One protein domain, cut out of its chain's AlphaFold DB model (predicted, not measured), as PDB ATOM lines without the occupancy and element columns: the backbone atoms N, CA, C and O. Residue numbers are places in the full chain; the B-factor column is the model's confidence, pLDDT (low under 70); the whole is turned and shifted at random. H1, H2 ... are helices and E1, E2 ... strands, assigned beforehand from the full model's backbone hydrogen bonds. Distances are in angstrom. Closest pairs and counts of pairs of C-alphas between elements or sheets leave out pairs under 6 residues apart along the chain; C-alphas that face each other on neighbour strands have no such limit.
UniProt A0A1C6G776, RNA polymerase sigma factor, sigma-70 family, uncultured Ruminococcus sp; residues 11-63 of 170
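AT A GLANCE: This is residues 11 to 63 of the 170 residues of the protein "RNA polymerase sigma factor, sigma-70 family" of uncultured Ruminococcus sp (UniProt A0A1C6G776). A pair of antiparallel strands, E1 and E2, makes a small two-stranded sheet, and a long single helix, H2, leaves one end of it as an arm; residues 51 to 63, of which 51 to 61 belong to H2, stick out free. The short helix H1 and a loop of residues 26 to 34 join the two strands at the sheet's other end. The printed part has 53 residues, with two named strands and two named helices in the order E1, H1, E2, H2; the class is mixed, helices and strands. The whole is loose, with a radius of gyration of the C-alphas of 13.7 A, and spans 41 by 27 by 13 A, only just flat.

HOW THE PARTS SIT: E1, residues 17 to 21, and E2, residues 35 to 39, are antiparallel neighbours at 147 degrees. N 18 and O 38, 2.8 A apart, and N 20 and O 36, 2.9 A apart, are within hydrogen-bond range. Residues 11 to 12 pair briefly with residues 18 to 19 of E1, antiparallel. H2, residues 40 to 61, follows E2 by a tight link; its closest C-alpha to E1 is that of Asp 40, 5.9 A from that of Thr 17. H1, residues 22 to 25, follows E1 by a tight link; the closest C-alphas of H1 and E2, those of Leu 22 and Phe 35, are 5.7 A apart. H1 and H2 are only just apart, at 8.3 A. In H2 every O i to N i+4 pair is within hydrogen-bond range; H1 is too short for such a pair.

IN THESE COORDINATES: E1 begins at C-alpha 17 (3.654, -103.995, 55.262) and is 13.4 A long; H1 is 5.3 A. E2 is 13.2 A long and ends at C-alpha 39 (3.228, -101.462, 59.043). H2 is 31.6 A long and ends at C-alpha 61 (21.957, -74.020, 62.449).

THE WHOLE: The C-alphas of Gly 14 and His 63, the two farthest apart, are 42.0 A apart. The printed part has no cut, and no link is long. Mean pLDDT of the printed part is 75.7; residues 25, 27, 29 to 33 and 58 to 63 are under 70.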
ATOM      1  N   VAL A  11      11.869-101.718  52.135       82.56
ATOM      2  CA  VAL A  11      11.292-102.382  50.956       82.56
ATOM      3  C   VAL A  11       9.821-102.695  51.219       82.56
ATOM      4  O   VAL A  11       9.485-103.329  52.220       82.56
ATOM      5  N   LYS A  12       8.935-102.274  50.307       78.88
ATOM      6  CA  LYS A  12       7.498-102.575  50.380       78.88
ATOM      7  C   LYS A  12       7.230-103.998  49.888       78.88
ATOM      8  O   LYS A  12       7.653-104.356  48.791       78.88
ATOM      9  N   ILE A  13       6.548-104.808  50.700       77.38
ATOM     10  CA  ILE A  13       6.329-106.245  50.432       77.38
ATOM     11  C   ILE A  13       4.841-106.599  50.318       77.38
ATOM     12  O   ILE A  13       4.499-107.574  49.656       77.38
ATOM     13  N   GLY A  14       3.946-105.794  50.896       75.06
ATOM     14  CA  GLY A  14       2.494-105.995  50.827       75.06
ATOM     15  C   GLY A  14       1.723-104.676  50.833       75.06
ATOM     16  O   GLY A  14       2.334-103.609  50.843       75.06
ATOM     17  N   GLU A  15       0.385-104.733  50.832       71.56
ATOM     18  CA  GLU A  15      -0.466-103.526  50.801       71.56
ATOM     19  C   GLU A  15      -0.174-102.568  51.967       71.56
ATOM     20  O   GLU A  15      -0.053-101.369  51.718       71.56
ATOM     21  N   ASN A  16       0.054-103.104  53.178       75.50
ATOM     22  CA  ASN A  16       0.262-102.336  54.418       75.50
ATOM     23  C   ASN A  16       1.527-102.739  55.203       75.50
ATOM     24  O   ASN A  16       1.597-102.500  56.409       75.50
ATOM     25  N   THR A  17       2.482-103.429  54.573       79.00
ATOM     26  CA  THR A  17       3.654-103.995  55.262       79.00
ATOM     27  C   THR A  17       4.947-103.728  54.506       79.00
ATOM     28  O   THR A  17       5.065-104.030  53.311       79.00
ATOM     29  N   ASN A  18       5.945-103.248  55.241       83.00
ATOM     30  CA  ASN A  18       7.280-102.917  54.763       83.00
ATOM     31  C   ASN A  18       8.316-103.668  55.594       83.00
ATOM     32  O   ASN A  18       8.101-103.920  56.772       83.00
ATOM     33  N   ILE A  19       9.453-104.007  55.000       82.06
ATOM     34  CA  ILE A  19      10.623-104.445  55.758       82.06
ATOM     35  C   ILE A  19      11.592-103.280  55.861       82.06
ATOM     36  O   ILE A  19      11.947-102.684  54.846       82.06
ATOM     37  N   VAL A  20      12.023-102.984  57.083       80.56
ATOM     38  CA  VAL A  20      12.975-101.916  57.395       80.56
ATOM     39  C   VAL A  20      14.284-102.533  57.864       80.56
ATOM     40  O   VAL A  20      14.286-103.462  58.675       80.56
ATOM     41  N   LYS A  21      15.409-102.005  57.378       82.12
ATOM     42  CA  LYS A  21      16.729-102.394  57.874       82.12
ATOM     43  C   LYS A  21      17.041-101.639  59.164       82.12
ATOM     44  O   LYS A  21      17.252-100.426  59.138       82.12
ATOM     45  N   LEU A  22      17.134-102.339  60.292       78.75
ATOM     46  CA  LEU A  22      17.279-101.694  61.605       78.75
ATOM     47  C   LEU A  22      18.602-100.935  61.756       78.75
ATOM     48  O   LEU A  22      18.628 -99.867  62.362       78.75
ATOM     49  N   SER A  23      19.675-101.415  61.123       76.94
ATOM     50  CA  SER A  23      20.974-100.725  61.118       76.94
ATOM     51  C   SER A  23      20.971 -99.398  60.348       76.94
ATOM     52  O   SER A  23      21.939 -98.651  60.431       76.94
ATOM     53  N   SER A  24      19.943 -99.139  59.531       74.62
ATOM     54  CA  SER A  24      19.781 -97.861  58.823       74.62
ATOM     55  C   SER A  24      19.061 -96.811  59.680       74.62
ATOM     56  O   SER A  24      19.270 -95.616  59.485       74.62
ATOM     57  N   ALA A  25      18.260 -97.259  60.654       69.31
ATOM     58  CA  ALA A  25      17.494 -96.401  61.554       69.31
ATOM     59  C   ALA A  25      18.207 -96.162  62.902       69.31
ATOM     60  O   ALA A  25      18.145 -95.061  63.448       69.31
ATOM     61  N   TYR A  26      18.924 -97.162  63.433       74.62
ATOM     62  CA  TYR A  26      19.534 -97.106  64.765       74.62
ATOM     63  C   TYR A  26      21.019 -97.491  64.740       74.62
ATOM     64  O   TYR A  26      21.384 -98.551  64.235       74.62
ATOM     65  N   ASP A  27      21.871 -96.667  65.359       69.25
ATOM     66  CA  ASP A  27      23.322 -96.922  65.448       69.25
ATOM     67  C   ASP A  27      23.666 -98.101  66.366       69.25
ATOM     68  O   ASP A  27      24.654 -98.804  66.163       69.25
ATOM     69  N   THR A  28      22.866 -98.297  67.413       70.50
ATOM     70  CA  THR A  28      23.024 -99.371  68.395       70.50
ATOM     71  C   THR A  28      21.756-100.204  68.411       70.50
ATOM     72  O   THR A  28      20.790 -99.905  69.109       70.50
ATOM     73  N   ASN A  29      21.755-101.267  67.612       64.56
ATOM     74  CA  ASN A  29      20.693-102.256  67.661       64.56
ATOM     75  C   ASN A  29      20.969-103.242  68.807       64.56
ATOM     76  O   ASN A  29      21.993-103.923  68.816       64.56
ATOM     77  N   CYS A  30      20.064-103.306  69.783       63.44
ATOM     78  CA  CYS A  30      20.143-104.264  70.893       63.44
ATOM     79  C   CYS A  30      19.554-105.639  70.530       63.44
ATOM     80  O   CYS A  30      19.639-106.576  71.321       63.44
ATOM     81  N   SER A  31      18.943-105.760  69.348       62.09
ATOM     82  CA  SER A  31      18.423-107.014  68.809       62.09
ATOM     83  C   SER A  31      19.428-107.647  67.840       62.09
ATOM     84  O   SER A  31      20.165-106.950  67.145       62.09
ATOM     85  N   MET A  32      19.448-108.983  67.764       65.19
ATOM     86  CA  MET A  32      20.211-109.709  66.731       65.19
ATOM     87  C   MET A  32      19.532-109.664  65.349       65.19
ATOM     88  O   MET A  32      20.042-110.246  64.395       65.19
ATOM     89  N   GLN A  33      18.366-109.021  65.237       68.81
ATOM     90  CA  GLN A  33      17.590-108.953  64.004       68.81
ATOM     91  C   GLN A  33      18.110-107.819  63.119       68.81
ATOM     92  O   GLN A  33      18.263-106.684  63.562       68.81
ATOM     93  N   GLU A  34      18.390-108.126  61.853       73.19
ATOM     94  CA  GLU A  34      18.871-107.138  60.877       73.19
ATOM     95  C   GLU A  34      17.711-106.410  60.169       73.19
ATOM     96  O   GLU A  34      17.839-105.246  59.780       73.19
ATOM     97  N   PHE A  35      16.560-107.078  60.060       78.06
ATOM     98  CA  PHE A  35      15.374-106.623  59.341       78.06
ATOM     99  C   PHE A  35      14.117-106.866  60.173       78.06
ATOM    100  O   PHE A  35      13.963-107.950  60.734       78.06
ATOM    101  N   GLU A  36      13.210-105.892  60.189       81.19
ATOM    102  CA  GLU A  36      11.927-105.984  60.895       81.19
ATOM    103  C   GLU A  36      10.776-105.653  59.939       81.19
ATOM    104  O   GLU A  36      10.885-104.743  59.111       81.19
ATOM    105  N   THR A  37       9.671-106.393  60.043       83.31
ATOM    106  CA  THR A  37       8.429-106.096  59.317       83.31
ATOM    107  C   THR A  37       7.618-105.058  60.075       83.31
ATOM    108  O   THR A  37       7.218-105.284  61.214       83.31
ATOM    109  N   VAL A  38       7.337-103.940  59.421       83.69
ATOM    110  CA  VAL A  38       6.707-102.755  59.990       83.69
ATOM    111  C   VAL A  38       5.495-102.378  59.138       83.69
ATOM    112  O   VAL A  38       5.529-102.496  57.911       83.69
ATOM    113  N   ASP A  39       4.408-101.937  59.766       86.25
ATOM    114  CA  ASP A  39       3.228-101.462  59.043       86.25
ATOM    115  C   ASP A  39       3.450-100.068  58.423       86.25
ATOM    116  O   ASP A  39       4.360 -99.325  58.802       86.25
ATOM    117  N   ASP A  40       2.615 -99.691  57.451       81.31
ATOM    118  CA  ASP A  40       2.716 -98.387  56.769       81.31
ATOM    119  C   ASP A  40       2.635 -97.209  57.763       81.31
ATOM    120  O   ASP A  40       3.315 -96.196  57.593       81.31
ATOM    121  N   ARG A  41       1.854 -97.351  58.842       82.69
ATOM    122  CA  ARG A  41       1.707 -96.320  59.877       82.69
ATOM    123  C   ARG A  41       2.998 -96.113  60.669       82.69
ATOM    124  O   ARG A  41       3.401 -94.972  60.875       82.69
ATOM    125  N   THR A  42       3.641 -97.189  61.108       82.06
ATOM    126  CA  THR A  42       4.877 -97.105  61.893       82.06
ATOM    127  C   THR A  42       6.049 -96.670  61.018       82.06
ATOM    128  O   THR A  42       6.860 -95.859  61.464       82.06
ATOM    129  N   LEU A  43       6.094 -97.094  59.748       81.44
ATOM    130  CA  LEU A  43       7.064 -96.571  58.782       81.44
ATOM    131  C   LEU A  43       6.902 -95.054  58.595       81.44
ATOM    132  O   LEU A  43       7.891 -94.322  58.593       81.44
ATOM    133  N   GLN A  44       5.662 -94.570  58.481       82.75
ATOM    134  CA  GLN A  44       5.390 -93.142  58.350       82.75
ATOM    135  C   GLN A  44       5.848 -92.363  59.593       82.75
ATOM    136  O   GLN A  44       6.511 -91.338  59.454       82.75
ATOM    137  N   CYS A  45       5.594 -92.882  60.800       83.44
ATOM    138  CA  CYS A  45       6.100 -92.284  62.038       83.44
ATOM    139  C   CYS A  45       7.635 -92.218  62.080       83.44
ATOM    140  O   CYS A  45       8.186 -91.202  62.501       83.44
ATOM    141  N   MET A  46       8.328 -93.265  61.621       80.56
ATOM    142  CA  MET A  46       9.793 -93.270  61.546       80.56
ATOM    143  C   MET A  46      10.319 -92.202  60.575       80.56
ATOM    144  O   MET A  46      11.237 -91.458  60.911       80.56
ATOM    145  N   LEU A  47       9.708 -92.075  59.392       83.75
ATOM    146  CA  LEU A  47      10.096 -91.071  58.395       83.75
ATOM    147  C   LEU A  47       9.820 -89.636  58.861       83.75
ATOM    148  O   LEU A  47      10.623 -88.740  58.597       83.75
ATOM    149  N   ASP A  48       8.695 -89.406  59.534       84.62
ATOM    150  CA  ASP A  48       8.339 -88.078  60.032       84.62
ATOM    151  C   ASP A  48       9.222 -87.663  61.214       84.62
ATOM    152  O   ASP A  48       9.643 -86.510  61.265       84.62
ATOM    153  N   SER A  49       9.615 -88.606  62.079       80.75
ATOM    154  CA  SER A  49      10.605 -88.362  63.135       80.75
ATOM    155  C   SER A  49      11.958 -87.922  62.564       80.75
ATOM    156  O   SER A  49      12.548 -86.960  63.051       80.75
ATOM    157  N   GLU A  50      12.448 -88.577  61.505       79.81
ATOM    158  CA  GLU A  50      13.701 -88.170  60.848       79.81
ATOM    159  C   GLU A  50      13.580 -86.782  60.207       79.81
ATOM    160  O   GLU A  50      14.494 -85.965  60.302       79.81
ATOM    161  N   ARG A  51      12.434 -86.471  59.588       80.44
ATOM    162  CA  ARG A  51      12.170 -85.134  59.028       80.44
ATOM    163  C   ARG A  51      12.128 -84.056  60.101       80.44
ATOM    164  O   ARG A  51      12.630 -82.958  59.863       80.44
ATOM    165  N   GLU A  52      11.523 -84.347  61.247       81.00
ATOM    166  CA  GLU A  52      11.426 -83.420  62.369       81.00
ATOM    167  C   GLU A  52      12.813 -83.140  62.954       81.00
ATOM    168  O   GLU A  52      13.183 -81.975  63.095       81.00
ATOM    169  N   MET A  53      13.632 -84.176  63.148       74.88
ATOM    170  CA  MET A  53      15.032 -84.042  63.565       74.88
ATOM    171  C   MET A  53      15.870 -83.245  62.555       74.88
ATOM    172  O   MET A  53      16.595 -82.327  62.941       74.88
ATOM    173  N   ASP A  54      15.721 -83.515  61.254       75.06
ATOM    174  CA  ASP A  54      16.356 -82.742  60.177       75.06
ATOM    175  C   ASP A  54      15.935 -81.263  60.226       75.06
ATOM    176  O   ASP A  54      16.754 -80.360  60.039       75.06
ATOM    177  N   SER A  55      14.644 -80.998  60.451       76.88
ATOM    178  CA  SER A  55      14.096 -79.643  60.535       76.88
ATOM    179  C   SER A  55      14.592 -78.907  61.777       76.88
ATOM    180  O   SER A  55      14.964 -77.739  61.682       76.88
ATOM    181  N   PHE A  56      14.690 -79.609  62.906       73.94
ATOM    182  CA  PHE A  56      15.221 -79.098  64.157       73.94
ATOM    183  C   PHE A  56      16.692 -78.716  63.997       73.94
ATOM    184  O   PHE A  56      17.048 -77.573  64.263       73.94
ATOM    185  N   GLN A  57      17.523 -79.605  63.442       70.44
ATOM    186  CA  GLN A  57      18.936 -79.311  63.190       70.44
ATOM    187  C   GLN A  57      19.131 -78.157  62.196       70.44
ATOM    188  O   GLN A  57      20.046 -77.347  62.350       70.44
ATOM    189  N   ARG A  58      18.291 -78.053  61.156       69.62
ATOM    190  CA  ARG A  58      18.334 -76.914  60.219       69.62
ATOM    191  C   ARG A  58      17.939 -75.614  60.902       69.62
ATOM    192  O   ARG A  58      18.597 -74.603  60.677       69.62
ATOM    193  N   ASN A  59      16.894 -75.643  61.721       66.88
ATOM    194  CA  ASN A  59      16.448 -74.481  62.475       66.88
ATOM    195  C   ASN A  59      17.491 -74.058  63.503       66.88
ATOM    196  O   ASN A  59      17.733 -72.870  63.613       66.88
ATOM    197  N   GLU A  60      18.152 -74.996  64.180       66.31
ATOM    198  CA  GLU A  60      19.242 -74.723  65.120       66.31
ATOM    199  C   GLU A  60      20.444 -74.075  64.413       66.31
ATOM    200  O   GLU A  60      20.938 -73.041  64.853       66.31
ATOM    201  N   ARG A  61      20.865 -74.607  63.254       63.22
ATOM    202  CA  ARG A  61      21.957 -74.020  62.449       63.22
ATOM    203  C   ARG A  61      21.618 -72.641  61.891       63.22
ATOM    204  O   ARG A  61      22.499 -71.794  61.783       63.22
ATOM    205  N   ASN A  62      20.360 -72.429  61.518       59.44
ATOM    206  CA  ASN A  62      19.869 -71.160  60.989       59.44
ATOM    207  C   ASN A  62      19.296 -70.251  62.085       59.44
ATOM    208  O   ASN A  62      18.731 -69.205  61.761       59.44
ATOM    209  N   HIS A  63      19.417 -70.633  63.361       58.31
ATOM    210  CA  HIS A  63      18.919 -69.848  64.479       58.31
ATOM    211  C   HIS A  63      19.816 -68.624  64.666       58.31
ATOM    212  O   HIS A  63      20.718 -68.588  65.500       58.31
TER     213      HIS A  63